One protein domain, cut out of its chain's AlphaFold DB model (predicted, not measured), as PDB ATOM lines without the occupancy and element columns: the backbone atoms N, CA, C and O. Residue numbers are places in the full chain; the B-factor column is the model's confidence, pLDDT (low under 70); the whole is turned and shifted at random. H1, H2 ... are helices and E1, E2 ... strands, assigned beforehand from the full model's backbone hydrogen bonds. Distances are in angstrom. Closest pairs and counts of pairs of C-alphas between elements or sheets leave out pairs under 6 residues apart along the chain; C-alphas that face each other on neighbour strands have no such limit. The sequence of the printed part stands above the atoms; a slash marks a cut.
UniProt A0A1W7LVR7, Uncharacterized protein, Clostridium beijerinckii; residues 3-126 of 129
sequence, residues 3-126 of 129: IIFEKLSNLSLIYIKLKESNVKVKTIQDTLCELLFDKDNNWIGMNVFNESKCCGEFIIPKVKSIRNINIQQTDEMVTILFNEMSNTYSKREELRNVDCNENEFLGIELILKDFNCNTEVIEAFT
ATOM      1  N   ILE A   3     151.277 141.720 122.962       88.50
ATOM      2  CA  ILE A   3     151.815 142.428 124.133       88.50
ATOM      3  C   ILE A   3     151.577 143.924 123.937       88.50
ATOM      4  O   ILE A   3     151.875 144.481 122.878       88.50
ATOM      5  N   ILE A   4     150.999 144.554 124.953       90.38
ATOM      6  CA  ILE A   4     150.835 145.999 125.073       90.38
ATOM      7  C   ILE A   4     151.714 146.428 126.239       90.38
ATOM      8  O   ILE A   4     151.632 145.846 127.318       90.38
ATOM      9  N   PHE A   5     152.558 147.424 126.004       90.56
ATOM     10  CA  PHE A   5     153.479 147.957 126.993       90.56
ATOM     11  C   PHE A   5     153.324 149.471 127.050       90.56
ATOM     12  O   PHE A   5     153.395 150.142 126.019       90.56
ATOM     13  N   GLU A   6     153.151 150.000 128.252       90.62
ATOM     14  CA  GLU A   6     153.119 151.432 128.506       90.62
ATOM     15  C   GLU A   6     154.074 151.769 129.648       90.62
ATOM     16  O   GLU A   6     153.983 151.228 130.755       90.62
ATOM     17  N   LYS A   7     155.015 152.673 129.370       89.25
ATOM     18  CA  LYS A   7     155.942 153.185 130.372       89.25
ATOM     19  C   LYS A   7     155.345 154.424 131.030       89.25
ATOM     20  O   LYS A   7     155.142 155.441 130.374       89.25
ATOM     21  N   LEU A   8     155.131 154.343 132.337       87.69
ATOM     22  CA  LEU A   8     154.831 155.478 133.206       87.69
ATOM     23  C   LEU A   8     156.118 155.924 133.922       87.69
ATOM     24  O   LEU A   8     157.154 155.266 133.825       87.69
ATOM     25  N   SER A   9     156.064 157.038 134.655       86.62
ATOM     26  CA  SER A   9     157.240 157.650 135.301       86.62
ATOM     27  C   SER A   9     158.106 156.647 136.079       86.62
ATOM     28  O   SER A   9     159.302 156.543 135.823       86.62
ATOM     29  N   ASN A  10     157.505 155.881 136.991       88.75
ATOM     30  CA  ASN A  10     158.174 154.867 137.816       88.75
ATOM     31  C   ASN A  10     157.556 153.462 137.692       88.75
ATOM     32  O   ASN A  10     157.977 152.535 138.385       88.75
ATOM     33  N   LEU A  11     156.555 153.304 136.827       92.94
ATOM     34  CA  LEU A  11     155.816 152.061 136.630       92.94
ATOM     35  C   LEU A  11     155.828 151.657 135.160       92.94
ATOM     36  O   LEU A  11     156.015 152.475 134.264       92.94
ATOM     37  N   SER A  12     155.630 150.373 134.912       92.75
ATOM     38  CA  SER A  12     155.396 149.821 133.582       92.75
ATOM     39  C   SER A  12     154.126 149.002 133.625       92.75
ATOM     40  O   SER A  12     154.013 148.089 134.444       92.75
ATOM     41  N   LEU A  13     153.182 149.348 132.761       93.31
ATOM     42  CA  LEU A  13     151.959 148.593 132.560       93.31
ATOM     43  C   LEU A  13     152.188 147.636 131.401       93.31
ATOM     44  O   LEU A  13     152.609 148.050 130.318       93.31
ATOM     45  N   ILE A  14     151.931 146.355 131.636       93.38
ATOM     46  CA  ILE A  14     152.061 145.323 130.613       93.38
ATOM     47  C   ILE A  14     150.767 144.539 130.562       93.38
ATOM     48  O   ILE A  14     150.354 143.955 131.562       93.38
ATOM     49  N   TYR A  15     150.166 144.482 129.379       93.81
ATOM     50  CA  TYR A  15     149.060 143.583 129.105       93.81
ATOM     51  C   TYR A  15     149.468 142.560 128.053       93.81
ATOM     52  O   TYR A  15     149.791 142.907 126.914       93.81
ATOM     53  N   ILE A  16     149.434 141.287 128.428       92.06
ATOM     54  CA  ILE A  16     149.663 140.161 127.528       92.06
ATOM     55  C   ILE A  16     148.312 139.554 127.197       92.06
ATOM     56  O   ILE A  16     147.721 138.834 127.998       92.06
ATOM     57  N   LYS A  17     147.835 139.809 125.985       90.88
ATOM     58  CA  LYS A  17     146.611 139.220 125.458       90.88
ATOM     59  C   LYS A  17     146.922 137.901 124.768       90.88
ATOM     60  O   LYS A  17     147.525 137.883 123.692       90.88
ATOM     61  N   LEU A  18     146.478 136.792 125.342       87.38
ATOM     62  CA  LEU A  18     146.652 135.468 124.747       87.38
ATOM     63  C   LEU A  18     145.609 135.222 123.652       87.38
ATOM     64  O   LEU A  18     145.963 134.731 122.575       87.38
ATOM     65  N   LYS A  19     144.352 135.620 123.891       83.06
ATOM     66  CA  LYS A  19     143.229 135.375 122.976       83.06
ATOM     67  C   LYS A  19     142.146 136.461 123.054       83.06
ATOM     68  O   LYS A  19     141.911 137.042 124.105       83.06
ATOM     69  N   GLU A  20     141.460 136.704 121.936       79.25
ATOM     70  CA  GLU A  20     140.186 137.435 121.911       79.25
ATOM     71  C   GLU A  20     139.051 136.557 122.456       79.25
ATOM     72  O   GLU A  20     138.946 135.379 122.102       79.25
ATOM     73  N   SER A  21     138.179 137.133 123.282       77.69
ATOM     74  CA  SER A  21     136.994 136.449 123.790       77.69
ATOM     75  C   SER A  21     135.796 137.389 123.786       77.69
ATOM     76  O   SER A  21     135.906 138.538 124.202       77.69
ATOM     77  N   ASN A  22     134.653 136.879 123.329       76.94
ATOM     78  CA  ASN A  22     133.380 137.608 123.308       76.94
ATOM     79  C   ASN A  22     132.470 137.216 124.483       76.94
ATOM     80  O   ASN A  22     131.311 137.623 124.530       76.94
ATOM     81  N   VAL A  23     132.961 136.381 125.401       80.12
ATOM     82  CA  VAL A  23     132.225 135.965 126.598       80.12
ATOM     83  C   VAL A  23     132.696 136.746 127.818       80.12
ATOM     84  O   VAL A  23     133.756 137.371 127.811       80.12
ATOM     85  N   LYS A  24     131.895 136.703 128.884       82.00
ATOM     86  CA  LYS A  24     132.217 137.359 130.151       82.00
ATOM     87  C   LYS A  24     133.543 136.827 130.707       82.00
ATOM     88  O   LYS A  24     133.700 135.624 130.901       82.00
ATOM     89  N   VAL A  25     134.467 137.743 130.974       86.88
ATOM     90  CA  VAL A  25     135.782 137.467 131.560       86.88
ATOM     91  C   VAL A  25     135.701 137.613 133.078       86.88
ATOM     92  O   VAL A  25     135.031 138.514 133.588       86.88
ATOM     93  N   LYS A  26     136.366 136.713 133.799       90.56
ATOM     94  CA  LYS A  26     136.675 136.841 135.222       90.56
ATOM     95  C   LYS A  26     138.141 137.245 135.345       90.56
ATOM     96  O   LYS A  26     139.001 136.613 134.738       90.56
ATOM     97  N   THR A  27     138.414 138.237 136.180       93.06
ATOM     98  CA  THR A  27     139.781 138.616 136.538       93.06
ATOM     99  C   THR A  27     140.096 138.079 137.929       93.06
ATOM    100  O   THR A  27     139.358 138.333 138.883       93.06
ATOM    101  N   ILE A  28     141.165 137.299 138.040       92.81
ATOM    102  CA  ILE A  28     141.722 136.821 139.306       92.81
ATOM    103  C   ILE A  28     142.873 137.754 139.658       92.81
ATOM    104  O   ILE A  28     143.808 137.901 138.874       92.81
ATOM    105  N   GLN A  29     142.772 138.416 140.805       94.06
ATOM    106  CA  GLN A  29     143.710 139.459 141.211       94.06
ATOM    107  C   GLN A  29     144.841 138.914 142.082       94.06
ATOM    108  O   GLN A  29     144.707 137.843 142.684       94.06
ATOM    109  N   ASP A  30     145.945 139.660 142.134       93.38
ATOM    110  CA  ASP A  30     147.106 139.409 142.996       93.38
ATOM    111  C   ASP A  30     147.599 137.955 142.948       93.38
ATOM    112  O   ASP A  30     147.914 137.330 143.966       93.38
ATOM    113  N   THR A  31     147.635 137.401 141.736       93.50
ATOM    114  CA  THR A  31     148.200 136.079 141.470       93.50
ATOM    115  C   THR A  31     149.717 136.155 141.447       93.50
ATOM    116  O   THR A  31     150.287 137.134 140.954       93.50
ATOM    117  N   LEU A  32     150.372 135.123 141.970       95.06
ATOM    118  CA  LEU A  32     151.824 135.043 141.971       95.06
ATOM    119  C   LEU A  32     152.353 134.792 140.553       95.06
ATOM    120  O   LEU A  32     151.774 134.037 139.757       95.06
ATOM    121  N   CYS A  33     153.476 135.422 140.228       96.44
ATOM    122  CA  CYS A  33     154.234 135.121 139.024       96.44
ATOM    123  C   CYS A  33     155.730 135.314 139.226       96.44
ATOM    124  O   CYS A  33     156.167 136.067 140.093       96.44
ATOM    125  N   GLU A  34     156.510 134.654 138.381       97.19
ATOM    126  CA  GLU A  34     157.936 134.920 138.243       97.19
ATOM    127  C   GLU A  34     158.185 135.427 136.830       97.19
ATOM    128  O   GLU A  34     157.902 134.727 135.858       97.19
ATOM    129  N   LEU A  35     158.755 136.618 136.698       95.75
ATOM    130  CA  LEU A  35     159.350 137.062 135.444       95.75
ATOM    131  C   LEU A  35     160.678 136.325 135.252       95.75
ATOM    132  O   LEU A  35     161.477 136.233 136.185       95.75
ATOM    133  N   LEU A  36     160.905 135.799 134.050       94.81
ATOM    134  CA  LEU A  36     162.082 135.002 133.708       94.81
ATOM    135  C   LEU A  36     163.038 135.833 132.859       94.81
ATOM    136  O   LEU A  36     162.610 136.453 131.880       94.81
ATOM    137  N   PHE A  37     164.323 135.809 133.208       93.00
ATOM    138  CA  PHE A  37     165.358 136.562 132.505       93.00
ATOM    139  C   PHE A  37     166.517 135.671 132.077       93.00
ATOM    140  O   PHE A  37     166.865 134.703 132.763       93.00
ATOM    141  N   ASP A  38     167.127 136.014 130.947       92.19
ATOM    142  CA  ASP A  38     168.371 135.397 130.497       92.19
ATOM    143  C   ASP A  38     169.604 135.984 131.219       92.19
ATOM    144  O   ASP A  38     169.503 136.793 132.147       92.19
ATOM    145  N   LYS A  39     170.797 135.538 130.810       92.31
ATOM    146  CA  LYS A  39     172.086 135.971 131.375       92.31
ATOM    147  C   LYS A  39     172.386 137.461 131.159       92.31
ATOM    148  O   LYS A  39     173.182 138.024 131.904       92.31
ATOM    149  N   ASP A  40     171.776 138.066 130.142       90.62
ATOM    150  CA  ASP A  40     171.976 139.458 129.745       90.62
ATOM    151  C   ASP A  40     170.867 140.351 130.342       90.62
ATOM    152  O   ASP A  40     170.764 141.534 130.023       90.62
ATOM    153  N   ASN A  41     170.062 139.790 131.258       89.56
ATOM    154  CA  ASN A  41     168.931 140.424 131.931       89.56
ATOM    155  C   ASN A  41     167.792 140.829 130.976       89.56
ATOM    156  O   ASN A  41     166.998 141.722 131.286       89.56
ATOM    157  N   ASN A  42     167.669 140.158 129.828       90.44
ATOM    158  CA  ASN A  42     166.510 140.322 128.958       90.44
ATOM    159  C   ASN A  42     165.342 139.509 129.493       90.44
ATOM    160  O   ASN A  42     165.500 138.361 129.906       90.44
ATOM    161  N   TRP A  43     164.147 140.089 129.436       92.06
ATOM    162  CA  TRP A  43     162.920 139.391 129.794       92.06
ATOM    163  C   TRP A  43     162.538 138.379 128.707       92.06
ATOM    164  O   TRP A  43     162.271 138.760 127.569       92.06
ATOM    165  N   ILE A  44     162.504 137.092 129.058       92.25
ATOM    166  CA  ILE A  44     162.299 135.978 128.112       92.25
ATOM    167  C   ILE A  44     160.978 135.232 128.322       92.25
ATOM    168  O   ILE A  44     160.620 134.371 127.515       92.25
ATOM    169  N   GLY A  45     160.240 135.545 129.387       93.50
ATOM    170  CA  GLY A  45     158.977 134.883 129.681       93.50
ATOM    171  C   GLY A  45     158.525 135.026 131.126       93.50
ATOM    172  O   GLY A  45     158.993 135.891 131.868       93.50
ATOM    173  N   MET A  46     157.600 134.167 131.535       95.44
ATOM    174  CA  MET A  46     157.079 134.145 132.898       95.44
ATOM    175  C   MET A  46     156.585 132.768 133.330       95.44
ATOM    176  O   MET A  46     156.084 132.000 132.507       95.44
ATOM    177  N   ASN A  47     156.644 132.516 134.635       96.00
ATOM    178  CA  ASN A  47     155.830 131.507 135.298       96.00
ATOM    179  C   ASN A  47     154.602 132.167 135.920       96.00
ATOM    180  O   ASN A  47     154.665 133.253 136.492       96.00
ATOM    181  N   VAL A  48     153.483 131.479 135.799       95.25
ATOM    182  CA  VAL A  48     152.131 131.913 136.113       95.25
ATOM    183  C   VAL A  48     151.587 130.873 137.081       95.25
ATOM    184  O   VAL A  48     151.201 129.794 136.641       95.25
ATOM    185  N   PHE A  49     151.579 131.162 138.379       94.69
ATOM    186  CA  PHE A  49     151.188 130.175 139.386       94.69
ATOM    187  C   PHE A  49     149.675 130.145 139.593       94.69
ATOM    188  O   PHE A  49     148.990 131.166 139.469       94.69
ATOM    189  N   ASN A  50     149.182 128.967 139.957       92.12
ATOM    190  CA  ASN A  50     147.811 128.680 140.377       92.12
ATOM    191  C   ASN A  50     147.541 129.139 141.827       92.12
ATOM    192  O   ASN A  50     146.809 128.494 142.573       92.12
ATOM    193  N   GLU A  51     148.139 130.262 142.236       91.31
ATOM    194  CA  GLU A  51     148.071 130.805 143.593       91.31
ATOM    195  C   GLU A  51     147.827 132.320 143.565       91.31
ATOM    196  O   GLU A  51     148.479 133.069 142.829       91.31
ATOM    197  N   SER A  52     146.855 132.776 144.355       88.75
ATOM    198  CA  SER A  52     146.492 134.181 144.532       88.75
ATOM    199  C   SER A  52     146.531 134.573 145.998       88.75
ATOM    200  O   SER A  52     145.956 133.894 146.850       88.75
ATOM    201  N   LYS A  53     147.105 135.744 146.288       86.12
ATOM    202  CA  LYS A  53     147.058 136.332 147.634       86.12
ATOM    203  C   LYS A  53     145.636 136.709 148.062       86.12
ATOM    204  O   LYS A  53     145.360 136.748 149.258       86.12
ATOM    205  N   CYS A  54     144.737 136.979 147.114       83.44
ATOM    206  CA  CYS A  54     143.357 137.369 147.406       83.44
ATOM    207  C   CYS A  54     142.421 136.180 147.616       83.44
ATOM    208  O   CYS A  54     141.537 136.250 148.467       83.44
ATOM    209  N   CYS A  55     142.553 135.124 146.809       82.88
ATOM    210  CA  CYS A  55     141.584 134.024 146.793       82.88
ATOM    211  C   CYS A  55     142.178 132.630 147.026       82.88
ATOM    212  O   CYS A  55     141.430 131.658 146.952       82.88
ATOM    213  N   GLY A  56     143.473 132.526 147.333       86.69
ATOM    214  CA  GLY A  56     144.162 131.251 147.521       86.69
ATOM    215  C   GLY A  56     144.404 130.523 146.199       86.69
ATOM    216  O   GLY A  56     144.620 131.153 145.161       86.69
ATOM    217  N   GLU A  57     144.382 129.194 146.243       88.31
ATOM    218  CA  GLU A  57     144.608 128.342 145.074       88.31
ATOM    219  C   GLU A  57     143.463 128.435 144.053       88.31
ATOM    220  O   GLU A  57     142.281 128.522 144.398       88.31
ATOM    221  N   PHE A  58     143.811 128.393 142.769       87.00
ATOM    222  CA  PHE A  58     142.851 128.386 141.667       87.00
ATOM    223  C   PHE A  58     143.430 127.668 140.454       87.00
ATOM    224  O   PHE A  58     144.633 127.653 140.252       87.00
ATOM    225  N   ILE A  59     142.581 127.117 139.591       87.38
ATOM    226  CA  ILE A  59     143.055 126.410 138.398       87.38
ATOM    227  C   ILE A  59     143.004 127.348 137.199       87.38
ATOM    228  O   ILE A  59     141.928 127.798 136.796       87.38
ATOM    229  N   ILE A  60     144.162 127.605 136.595       88.69
ATOM    230  CA  ILE A  60     144.226 128.276 135.297       88.69
ATOM    231  C   ILE A  60     143.759 127.305 134.207       88.69
ATOM    232  O   ILE A  60     144.303 126.201 134.097       88.69
ATOM    233  N   PRO A  61     142.777 127.691 133.369       88.81
ATOM    234  CA  PRO A  61     142.318 126.839 132.283       88.81
ATOM    235  C   PRO A  61     143.450 126.461 131.332       88.81
ATOM    236  O   PRO A  61     144.398 127.222 131.127       88.81
ATOM    237  N   LYS A  62     143.325 125.290 130.701       87.50
ATOM    238  CA  LYS A  62     144.344 124.781 129.782       87.50
ATOM    239  C   LYS A  62     144.626 125.778 128.659       87.50
ATOM    240  O   LYS A  62     143.735 126.126 127.878       87.50
ATOM    241  N   VAL A  63     145.885 126.174 128.527       86.38
ATOM    242  CA  VAL A  63     146.308 127.091 127.469       86.38
ATOM    243  C   VAL A  63     146.477 126.320 126.168       86.38
ATOM    244  O   VAL A  63     147.200 125.327 126.090       86.38
ATOM    245  N   LYS A  64     145.781 126.760 125.118       82.44
ATOM    246  CA  LYS A  64     145.983 126.219 123.768       82.44
ATOM    247  C   LYS A  64     147.322 126.711 123.221       82.44
ATOM    248  O   LYS A  64     147.753 127.809 123.553       82.44
ATOM    249  N   SER A  65     147.945 125.916 122.353       82.44
ATOM    250  CA  SER A  65     149.180 126.314 121.669       82.44
ATOM    251  C   SER A  65     148.998 127.664 120.967       82.44
ATOM    252  O   SER A  65     148.004 127.885 120.269       82.44
ATOM    253  N   ILE A  66     149.962 128.562 121.168       82.81
ATOM    254  CA  ILE A  66     150.041 129.858 120.503       82.81
ATOM    255  C   ILE A  66     151.306 129.848 119.653       82.81
ATOM    256  O   ILE A  66     152.377 129.479 120.121       82.81
ATOM    257  N   ARG A  67     151.180 130.242 118.385       80.19
ATOM    258  CA  ARG A  67     152.305 130.275 117.447       80.19
ATOM    259  C   ARG A  67     153.441 131.167 117.978       80.19
ATOM    260  O   ARG A  67     153.164 132.271 118.440       80.19
ATOM    261  N   ASN A  68     154.688 130.712 117.811       79.19
ATOM    262  CA  ASN A  68     155.927 131.413 118.186       79.19
ATOM    263  C   ASN A  68     156.082 131.683 119.694       79.19
ATOM    264  O   ASN A  68     156.754 132.632 120.084       79.19
ATOM    265  N   ILE A  69     155.421 130.894 120.540       85.69
ATOM    266  CA  ILE A  69     155.545 130.959 121.996       85.69
ATOM    267  C   ILE A  69     155.591 129.528 122.495       85.69
ATOM    268  O   ILE A  69     154.772 128.700 122.090       85.69
ATOM    269  N   ASN A  70     156.511 129.246 123.406       89.00
ATOM    270  CA  ASN A  70     156.529 127.963 124.084       89.00
ATOM    271  C   ASN A  70     155.694 128.063 125.362       89.00
ATOM    272  O   ASN A  70     155.944 128.917 126.213       89.00
ATOM    273  N   ILE A  71     154.679 127.207 125.463       89.88
ATOM    274  CA  ILE A  71     153.780 127.153 126.609       89.88
ATOM    275  C   ILE A  71     153.859 125.759 127.209       89.88
ATOM    276  O   ILE A  71     153.549 124.767 126.547       89.88
ATOM    277  N   GLN A  72     154.244 125.704 128.476       91.81
ATOM    278  CA  GLN A  72     154.232 124.492 129.285       91.81
ATOM    279  C   GLN A  72     153.262 124.710 130.434       91.81
ATOM    280  O   GLN A  72     153.198 125.800 130.991       91.81
ATOM    281  N   GLN A  73     152.475 123.700 130.773       93.19
ATOM    282  CA  GLN A  73     151.505 123.807 131.853       93.19
ATOM    283  C   GLN A  73     151.538 122.539 132.691       93.19
ATOM    284  O   GLN A  73     151.480 121.433 132.150       93.19
ATOM    285  N   THR A  74     151.628 122.732 133.999       92.25
ATOM    286  CA  THR A  74     151.480 121.709 135.030       92.25
ATOM    287  C   THR A  74     150.205 121.981 135.827       92.25
ATOM    288  O   THR A  74     149.468 122.930 135.540       92.25
ATOM    289  N   ASP A  75     149.949 121.163 136.844       88.31
ATOM    290  CA  ASP A  75     148.841 121.385 137.776       88.31
ATOM    291  C   ASP A  75     149.068 122.613 138.680       88.31
ATOM    292  O   ASP A  75     148.119 123.153 139.242       88.31
ATOM    293  N   GLU A  76     150.311 123.096 138.782       90.88
ATOM    294  CA  GLU A  76     150.710 124.194 139.674       90.88
ATOM    295  C   GLU A  76     150.929 125.521 138.940       90.88
ATOM    296  O   GLU A  76     150.757 126.593 139.522       90.88
ATOM    297  N   MET A  77     151.337 125.485 137.668       93.81
ATOM    298  CA  MET A  77     151.680 126.705 136.941       93.81
ATOM    299  C   MET A  77     151.596 126.573 135.421       93.81
ATOM    300  O   MET A  77     151.655 125.484 134.847       93.81
ATOM    301  N   VAL A  78     151.542 127.724 134.755       94.06
ATOM    302  CA  VAL A  78     151.834 127.871 133.328       94.06
ATOM    303  C   VAL A  78     153.182 128.571 133.168       94.06
ATOM    304  O   VAL A  78     153.429 129.615 133.757       94.06
ATOM    305  N   THR A  79     154.048 128.046 132.320       94.12
ATOM    306  CA  THR A  79     155.262 128.719 131.864       94.12
ATOM    307  C   THR A  79     155.032 129.217 130.445       94.12
ATOM    308  O   THR A  79     154.669 128.439 129.562       94.12
ATOM    309  N   ILE A  80     155.238 130.513 130.223       92.38
ATOM    310  CA  ILE A  80     155.125 131.176 128.919       92.38
ATOM    311  C   ILE A  80     156.509 131.710 128.557       92.38
ATOM    312  O   ILE A  80     157.008 132.604 129.237       92.38
ATOM    313  N   LEU A  81     157.118 131.194 127.491       91.69
ATOM    314  CA  LEU A  81     158.408 131.660 126.977       91.69
ATOM    315  C   LEU A  81     158.237 132.300 125.600       91.69
ATOM    316  O   LEU A  81     157.668 131.700 124.684       91.69
ATOM    317  N   PHE A  82     158.764 133.513 125.456       87.38
ATOM    318  CA  PHE A  82     158.695 134.314 124.232       87.38
ATOM    319  C   PHE A  82     159.712 133.896 123.173       87.38
ATOM    320  O   PHE A  82     159.564 134.251 122.008       87.38
ATOM    321  N   ASN A  83     160.734 133.145 123.576       75.50
ATOM    322  CA  ASN A  83     161.752 132.605 122.694       75.50
ATOM    323  C   ASN A  83     161.914 131.103 122.949       75.50
ATOM    324  O   ASN A  83     161.906 130.643 124.095       75.50
ATOM    325  N   GLU A  84     162.061 130.332 121.878       65.00
ATOM    326  CA  GLU A  84     162.403 128.922 121.971       65.00
ATOM    327  C   GLU A  84     163.901 128.829 122.305       65.00
ATOM    328  O   GLU A  84     164.747 129.221 121.511       65.00
ATOM    329  N   MET A  85     164.232 128.278 123.480       60.59
ATOM    330  CA  MET A  85     165.598 127.921 123.915       60.59
ATOM    331  C   MET A  85     166.447 128.988 124.632       60.59
ATOM    332  O   MET A  85     167.674 128.979 124.527       60.59
ATOM    333  N   SER A  86     165.843 129.850 125.448       66.75
ATOM    334  CA  SER A  86     166.605 130.661 126.411       66.75
ATOM    335  C   SER A  86     166.642 129.980 127.783       66.75
ATOM    336  O   SER A  86     165.602 129.751 128.398       66.75
ATOM    337  N   ASN A  87     167.840 129.660 128.286       83.25
ATOM    338  CA  ASN A  87     168.002 129.231 129.677       83.25
ATOM    339  C   ASN A  87     167.599 130.384 130.603       83.25
ATOM    340  O   ASN A  87     168.121 131.493 130.475       83.25
ATOM    341  N   THR A  88     166.705 130.113 131.554       90.56
ATOM    342  CA  THR A  88     166.420 131.065 132.632       90.56
ATOM    343  C   THR A  88     167.650 131.174 133.524       90.56
ATOM    344  O   THR A  88     168.118 130.171 134.059       90.56
ATOM    345  N   TYR A  89     168.169 132.387 133.671       93.38
ATOM    346  CA  TYR A  89     169.361 132.682 134.464       93.38
ATOM    347  C   TYR A  89     169.013 133.384 135.773       93.38
ATOM    348  O   TYR A  89     169.641 133.144 136.801       93.38
ATOM    349  N   SER A  90     167.983 134.231 135.748       95.25
ATOM    350  CA  SER A  90     167.434 134.848 136.948       95.25
ATOM    351  C   SER A  90     165.915 134.957 136.872       95.25
ATOM    352  O   SER A  90     165.307 134.822 135.805       95.25
ATOM    353  N   LYS A  91     165.304 135.151 138.040       96.75
ATOM    354  CA  LYS A  91     163.863 135.287 138.205       96.75
ATOM    355  C   LYS A  91     163.549 136.470 139.106       96.75
ATOM    356  O   LYS A  91     164.312 136.762 140.026       96.75
ATOM    357  N   ARG A  92     162.409 137.112 138.866       96.25
ATOM    358  CA  ARG A  92     161.871 138.178 139.717       96.25
ATOM    359  C   ARG A  92     160.412 137.885 140.024       96.25
ATOM    360  O   ARG A  92     159.602 137.813 139.106       96.25
ATOM    361  N   GLU A  93     160.105 137.700 141.301       96.12
ATOM    362  CA  GLU A  93     158.740 137.479 141.770       96.12
ATOM    363  C   GLU A  93     157.931 138.776 141.701       96.12
ATOM    364  O   GLU A  93     158.417 139.836 142.099       96.12
ATOM    365  N   GLU A  94     156.708 138.684 141.191       95.69
ATOM    366  CA  GLU A  94     155.784 139.804 141.035       95.69
ATOM    367  C   GLU A  94     154.333 139.351 141.235       95.69
ATOM    368  O   GLU A  94     154.011 138.158 141.200       95.69
ATOM    369  N   LEU A  95     153.442 140.326 141.411       95.12
ATOM    370  CA  LEU A  95     151.999 140.106 141.392       95.12
ATOM    371  C   LEU A  95     151.405 140.518 140.051       95.12
ATOM    372  O   LEU A  95     151.870 141.454 139.397       95.12
ATOM    373  N   ARG A  96     150.344 139.818 139.658       94.19
ATOM    374  CA  ARG A  96     149.642 140.069 138.401       94.19
ATOM    375  C   ARG A  96     148.161 139.750 138.509       94.19
ATOM    376  O   ARG A  96     147.751 138.912 139.320       94.19
ATOM    377  N   ASN A  97     147.394 140.312 137.588       95.44
ATOM    378  CA  ASN A  97     146.014 139.913 137.367       95.44
ATOM    379  C   ASN A  97     145.931 138.930 136.194       95.44
ATOM    380  O   ASN A  97     146.661 139.039 135.204       95.44
ATOM    381  N   VAL A  98     145.043 137.950 136.319       94.06
ATOM    382  CA  VAL A  98     144.784 136.914 135.317       94.06
ATOM    383  C   VAL A  98     143.367 137.052 134.811       94.06
ATOM    384  O   VAL A  98     142.417 136.883 135.570       94.06
ATOM    385  N   ASP A  99     143.235 137.278 133.513       93.25
ATOM    386  CA  ASP A  99     141.956 137.246 132.823       93.25
ATOM    387  C   ASP A  99     141.695 135.837 132.306       93.25
ATOM    388  O   ASP A  99     142.436 135.310 131.468       93.25
ATOM    389  N   CYS A 100     140.620 135.218 132.774       91.25
ATOM    390  CA  CYS A 100     140.189 133.908 132.311       91.25
ATOM    391  C   CYS A 100     138.661 133.790 132.290       91.25
ATOM    392  O   CYS A 100     137.931 134.575 132.891       91.25
ATOM    393  N   ASN A 101     138.155 132.786 131.591       88.44
ATOM    394  CA  ASN A 101     136.793 132.294 131.774       88.44
ATOM    395  C   ASN A 101     136.853 130.820 132.209       88.44
ATOM    396  O   ASN A 101     137.932 130.292 132.463       88.44
ATOM    397  N   GLU A 102     135.706 130.154 132.306       83.50
ATOM    398  CA  GLU A 102     135.621 128.748 132.735       83.50
ATOM    399  C   GLU A 102     136.452 127.789 131.861       83.50
ATOM    400  O   GLU A 102     136.843 126.718 132.309       83.50
ATOM    401  N   ASN A 103     136.742 128.181 130.617       85.31
ATOM    402  CA  ASN A 103     137.351 127.331 129.599       85.31
ATOM    403  C   ASN A 103     138.706 127.841 129.089       85.31
ATOM    404  O   ASN A 103     139.437 127.088 128.445       85.31
ATOM    405  N   GLU A 104     139.032 129.119 129.291       87.56
ATOM    406  CA  GLU A 104     140.114 129.788 128.569       87.56
ATOM    407  C   GLU A 104     140.905 130.745 129.460       87.56
ATOM    408  O   GLU A 104     140.335 131.583 130.157       87.56
ATOM    409  N   PHE A 105     142.232 130.665 129.363       89.81
ATOM    410  CA  PHE A 105     143.148 131.692 129.846       89.81
ATOM    411  C   PHE A 105     143.324 132.756 128.756       89.81
ATOM    412  O   PHE A 105     143.757 132.450 127.642       89.81
ATOM    413  N   LEU A 106     142.919 133.991 129.048       91.00
ATOM    414  CA  LEU A 106     142.699 135.035 128.046       91.00
ATOM    415  C   LEU A 106     143.779 136.106 128.057       91.00
ATOM    416  O   LEU A 106     144.194 136.561 126.986       91.00
ATOM    417  N   GLY A 107     144.249 136.494 129.237       92.94
ATOM    418  CA  GLY A 107     145.210 137.573 129.348       92.94
ATOM    419  C   GLY A 107     145.849 137.700 130.718       92.94
ATOM    420  O   GLY A 107     145.438 137.066 131.690       92.94
ATOM    421  N   ILE A 108     146.902 138.502 130.759       95.31
ATOM    422  CA  ILE A 108     147.709 138.759 131.944       95.31
ATOM    423  C   ILE A 108     147.976 140.251 132.011       95.31
ATOM    424  O   ILE A 108     148.429 140.834 131.025       95.31
ATOM    425  N   GLU A 109     147.759 140.841 133.177       96.12
ATOM    426  CA  GLU A 109     148.089 142.234 133.454       96.12
ATOM    427  C   GLU A 109     149.151 142.314 134.550       96.12
ATOM    428  O   GLU A 109     149.007 141.716 135.617       96.12
ATOM    429  N   LEU A 110     150.214 143.069 134.281       95.88
ATOM    430  CA  LEU A 110     151.314 143.339 135.199       95.88
ATOM    431  C   LEU A 110     151.470 144.846 135.396       95.88
ATOM    432  O   LEU A 110     151.455 145.615 134.431       95.88
ATOM    433  N   ILE A 111     151.712 145.246 136.643       94.75
ATOM    434  CA  ILE A 111     152.072 146.615 137.020       94.75
ATOM    435  C   ILE A 111     153.420 146.545 137.729       94.75
ATOM    436  O   ILE A 111     153.502 146.159 138.891       94.75
ATOM    437  N   LEU A 112     154.491 146.892 137.018       94.81
ATOM    438  CA  LEU A 112     155.858 146.638 137.466       94.81
ATOM    439  C   LEU A 112     156.601 147.926 137.787       94.81
ATOM    440  O   LEU A 112     156.683 148.835 136.958       94.81
ATOM    441  N   LYS A 113     157.223 147.980 138.963       93.00
ATOM    442  CA  LYS A 113     158.118 149.079 139.333       93.00
ATOM    443  C   LYS A 113     159.505 148.884 138.720       93.00
ATOM    444  O   LYS A 113     160.039 147.772 138.747       93.00
ATOM    445  N   ASP A 114     160.081 149.962 138.190       88.06
ATOM    446  CA  ASP A 114     161.459 150.003 137.673       88.06
ATOM    447  C   ASP A 114     161.770 148.905 136.631       88.06
ATOM    448  O   ASP A 114     162.886 148.399 136.539       88.06
ATOM    449  N   PHE A 115     160.769 148.507 135.842       90.56
ATOM    450  CA  PHE A 115     160.912 147.485 134.807       90.56
ATOM    451  C   PHE A 115     161.111 148.116 133.430       90.56
ATOM    452  O   PHE A 115     160.426 149.074 133.085       90.56
ATOM    453  N   ASN A 116     162.022 147.583 132.624       82.75
ATOM    454  CA  ASN A 116     162.157 147.950 131.219       82.75
ATOM    455  C   ASN A 116     162.044 146.675 130.394       82.75
ATOM    456  O   ASN A 116     162.834 145.750 130.563       82.75
ATOM    457  N   CYS A 117     161.043 146.624 129.523       77.25
ATOM    458  CA  CYS A 117     160.902 145.525 128.584       77.25
ATOM    459  C   CYS A 117     161.936 145.674 127.463       77.25
ATOM    460  O   CYS A 117     162.172 146.793 127.003       77.25
ATOM    461  N   ASN A 118     162.503 144.566 126.978       80.31
ATOM    462  CA  ASN A 118     163.230 144.593 125.709       80.31
ATOM    463  C   ASN A 118     162.227 144.930 124.584       80.31
ATOM    464  O   ASN A 118     161.189 144.273 124.452       80.31
ATOM    465  N   THR A 119     162.531 145.962 123.794       74.56
ATOM    466  CA  THR A 119     161.757 146.397 122.622       74.56
ATOM    467  C   THR A 119     161.544 145.279 121.608       74.56
ATOM    468  O   THR A 119     160.456 145.190 121.051       74.56
ATOM    469  N   GLU A 120     162.507 144.370 121.435       78.75
ATOM    470  CA  GLU A 120     162.407 143.248 120.490       78.75
ATOM    471  C   GLU A 120     161.253 142.298 120.838       78.75
ATOM    472  O   GLU A 120     160.534 141.832 119.955       78.75
ATOM    473  N   VAL A 121     161.028 142.045 122.134       77.00
ATOM    474  CA  VAL A 121     159.915 141.207 122.607       77.00
ATOM    475  C   VAL A 121     158.583 141.893 122.326       77.00
ATOM    476  O   VAL A 121     157.646 141.255 121.858       77.00
ATOM    477  N   ILE A 122     158.489 143.201 122.574       76.38
ATOM    478  CA  ILE A 122     157.269 143.958 122.280       76.38
ATOM    479  C   ILE A 122     157.000 143.906 120.775       76.38
ATOM    480  O   ILE A 122     155.944 143.442 120.361       76.38
ATOM    481  N   GLU A 123     157.975 144.283 119.950       76.81
ATOM    482  CA  GLU A 123     157.844 144.312 118.492       76.81
ATOM    483  C   GLU A 123     157.435 142.956 117.906       76.81
ATOM    484  O   GLU A 123     156.516 142.900 117.084       76.81
ATOM    485  N   ALA A 124     158.023 141.854 118.383       75.50
ATOM    486  CA  ALA A 124     157.678 140.503 117.937       75.50
ATOM    487  C   ALA A 124     156.197 140.141 118.167       75.50
ATOM    488  O   ALA A 124     155.634 139.338 117.416       75.50
ATOM    489  N   PHE A 125     155.550 140.745 119.170       75.31
ATOM    490  CA  PHE A 125     154.174 140.434 119.565       75.31
ATOM    491  C   PHE A 125     153.211 141.628 119.492       75.31
ATOM    492  O   PHE A 125     152.058 141.499 119.895       75.31
ATOM    493  N   THR A 126     153.619 142.782 118.965       68.12
ATOM    494  CA  THR A 126     152.733 143.940 118.749       68.12
ATOM    495  C   THR A 126     152.174 143.992 117.318       68.12
ATOM    496  O   THR A 126     151.144 144.632 117.094       68.12
TER     497      THR A 126
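What this domain is: This is residues 3 to 126 of the 129 residues of an uncharacterized protein of Clostridium beijerinckii (UniProt A0A1W7LVR7). One twisted sheet of eight strands is folded into an open trough, with E1, E2 and E8 in one wall, E4, E6 and E5 in the other, and the long strands E7 and E3 between them. The short helix H1 packs on the edge strand E1. The 124 printed residues run E1 to E8, then H1; the sheet's order is E1 E2 E8 E7 E3 E4 E6 E5, all antiparallel, and the class is mostly strand. The whole is compact, with a radius of gyration of the C-alphas of 13.8 A and spans of 37 by 32 by 26 A.

How they stand to each other: Edge strand E1, residues 3 to 7, forms a hairpin with E2, residues 11 to 17; N 4 and O 15 are 2.8 A apart. E2 neighbours E8, residues 105 to 113, with N 14 and O 110 at 2.9 A. E8 forms a hairpin with E7, residues 90 to 100, at 133 degrees, with N 97 and O 109 at 2.9 A. E7 neighbours E3, residues 26 to 37, with N 35 and O 92 at 2.8 A. E3 forms a hairpin with E4, residues 43 to 52, with N 34 and O 47 at 3.0 A. E4 neighbours E6, residues 77 to 81, with N 46 and O 80 at 2.8 A. E6 forms a hairpin with edge strand E5, residues 70 to 73, with N 79 and O 72 at 2.7 A; E1 and E5 are apart. H1, residues 119 to 126, is on the sheet at a height of 7.9 A, only just over E2 with 3 of its C-alphas; the C-alphas of Ile 3 and Phe 125, the closest of E1 and H1, are 5.5 A apart. In H1 every O i to N i+4 pair is within hydrogen-bond range.

Where its parts are: E1 begins at C-alpha 3 (151.815, 142.428, 124.133). E3 spans 28.8 A and bends by 71 degrees at residue 30; E7 spans 27.7 A, E8 24.8 A and E4 22.7 A. H1 ends at C-alpha 126 (152.733, 143.940, 118.749).

The domain as a whole: The farthest C-alphas, of Val 23 and Lys 39, are 40.1 A apart. The printed part has no cut; E4 to E5 is a long link of 17 residues. Residues 84 to 86 and 126 have pLDDT under 70.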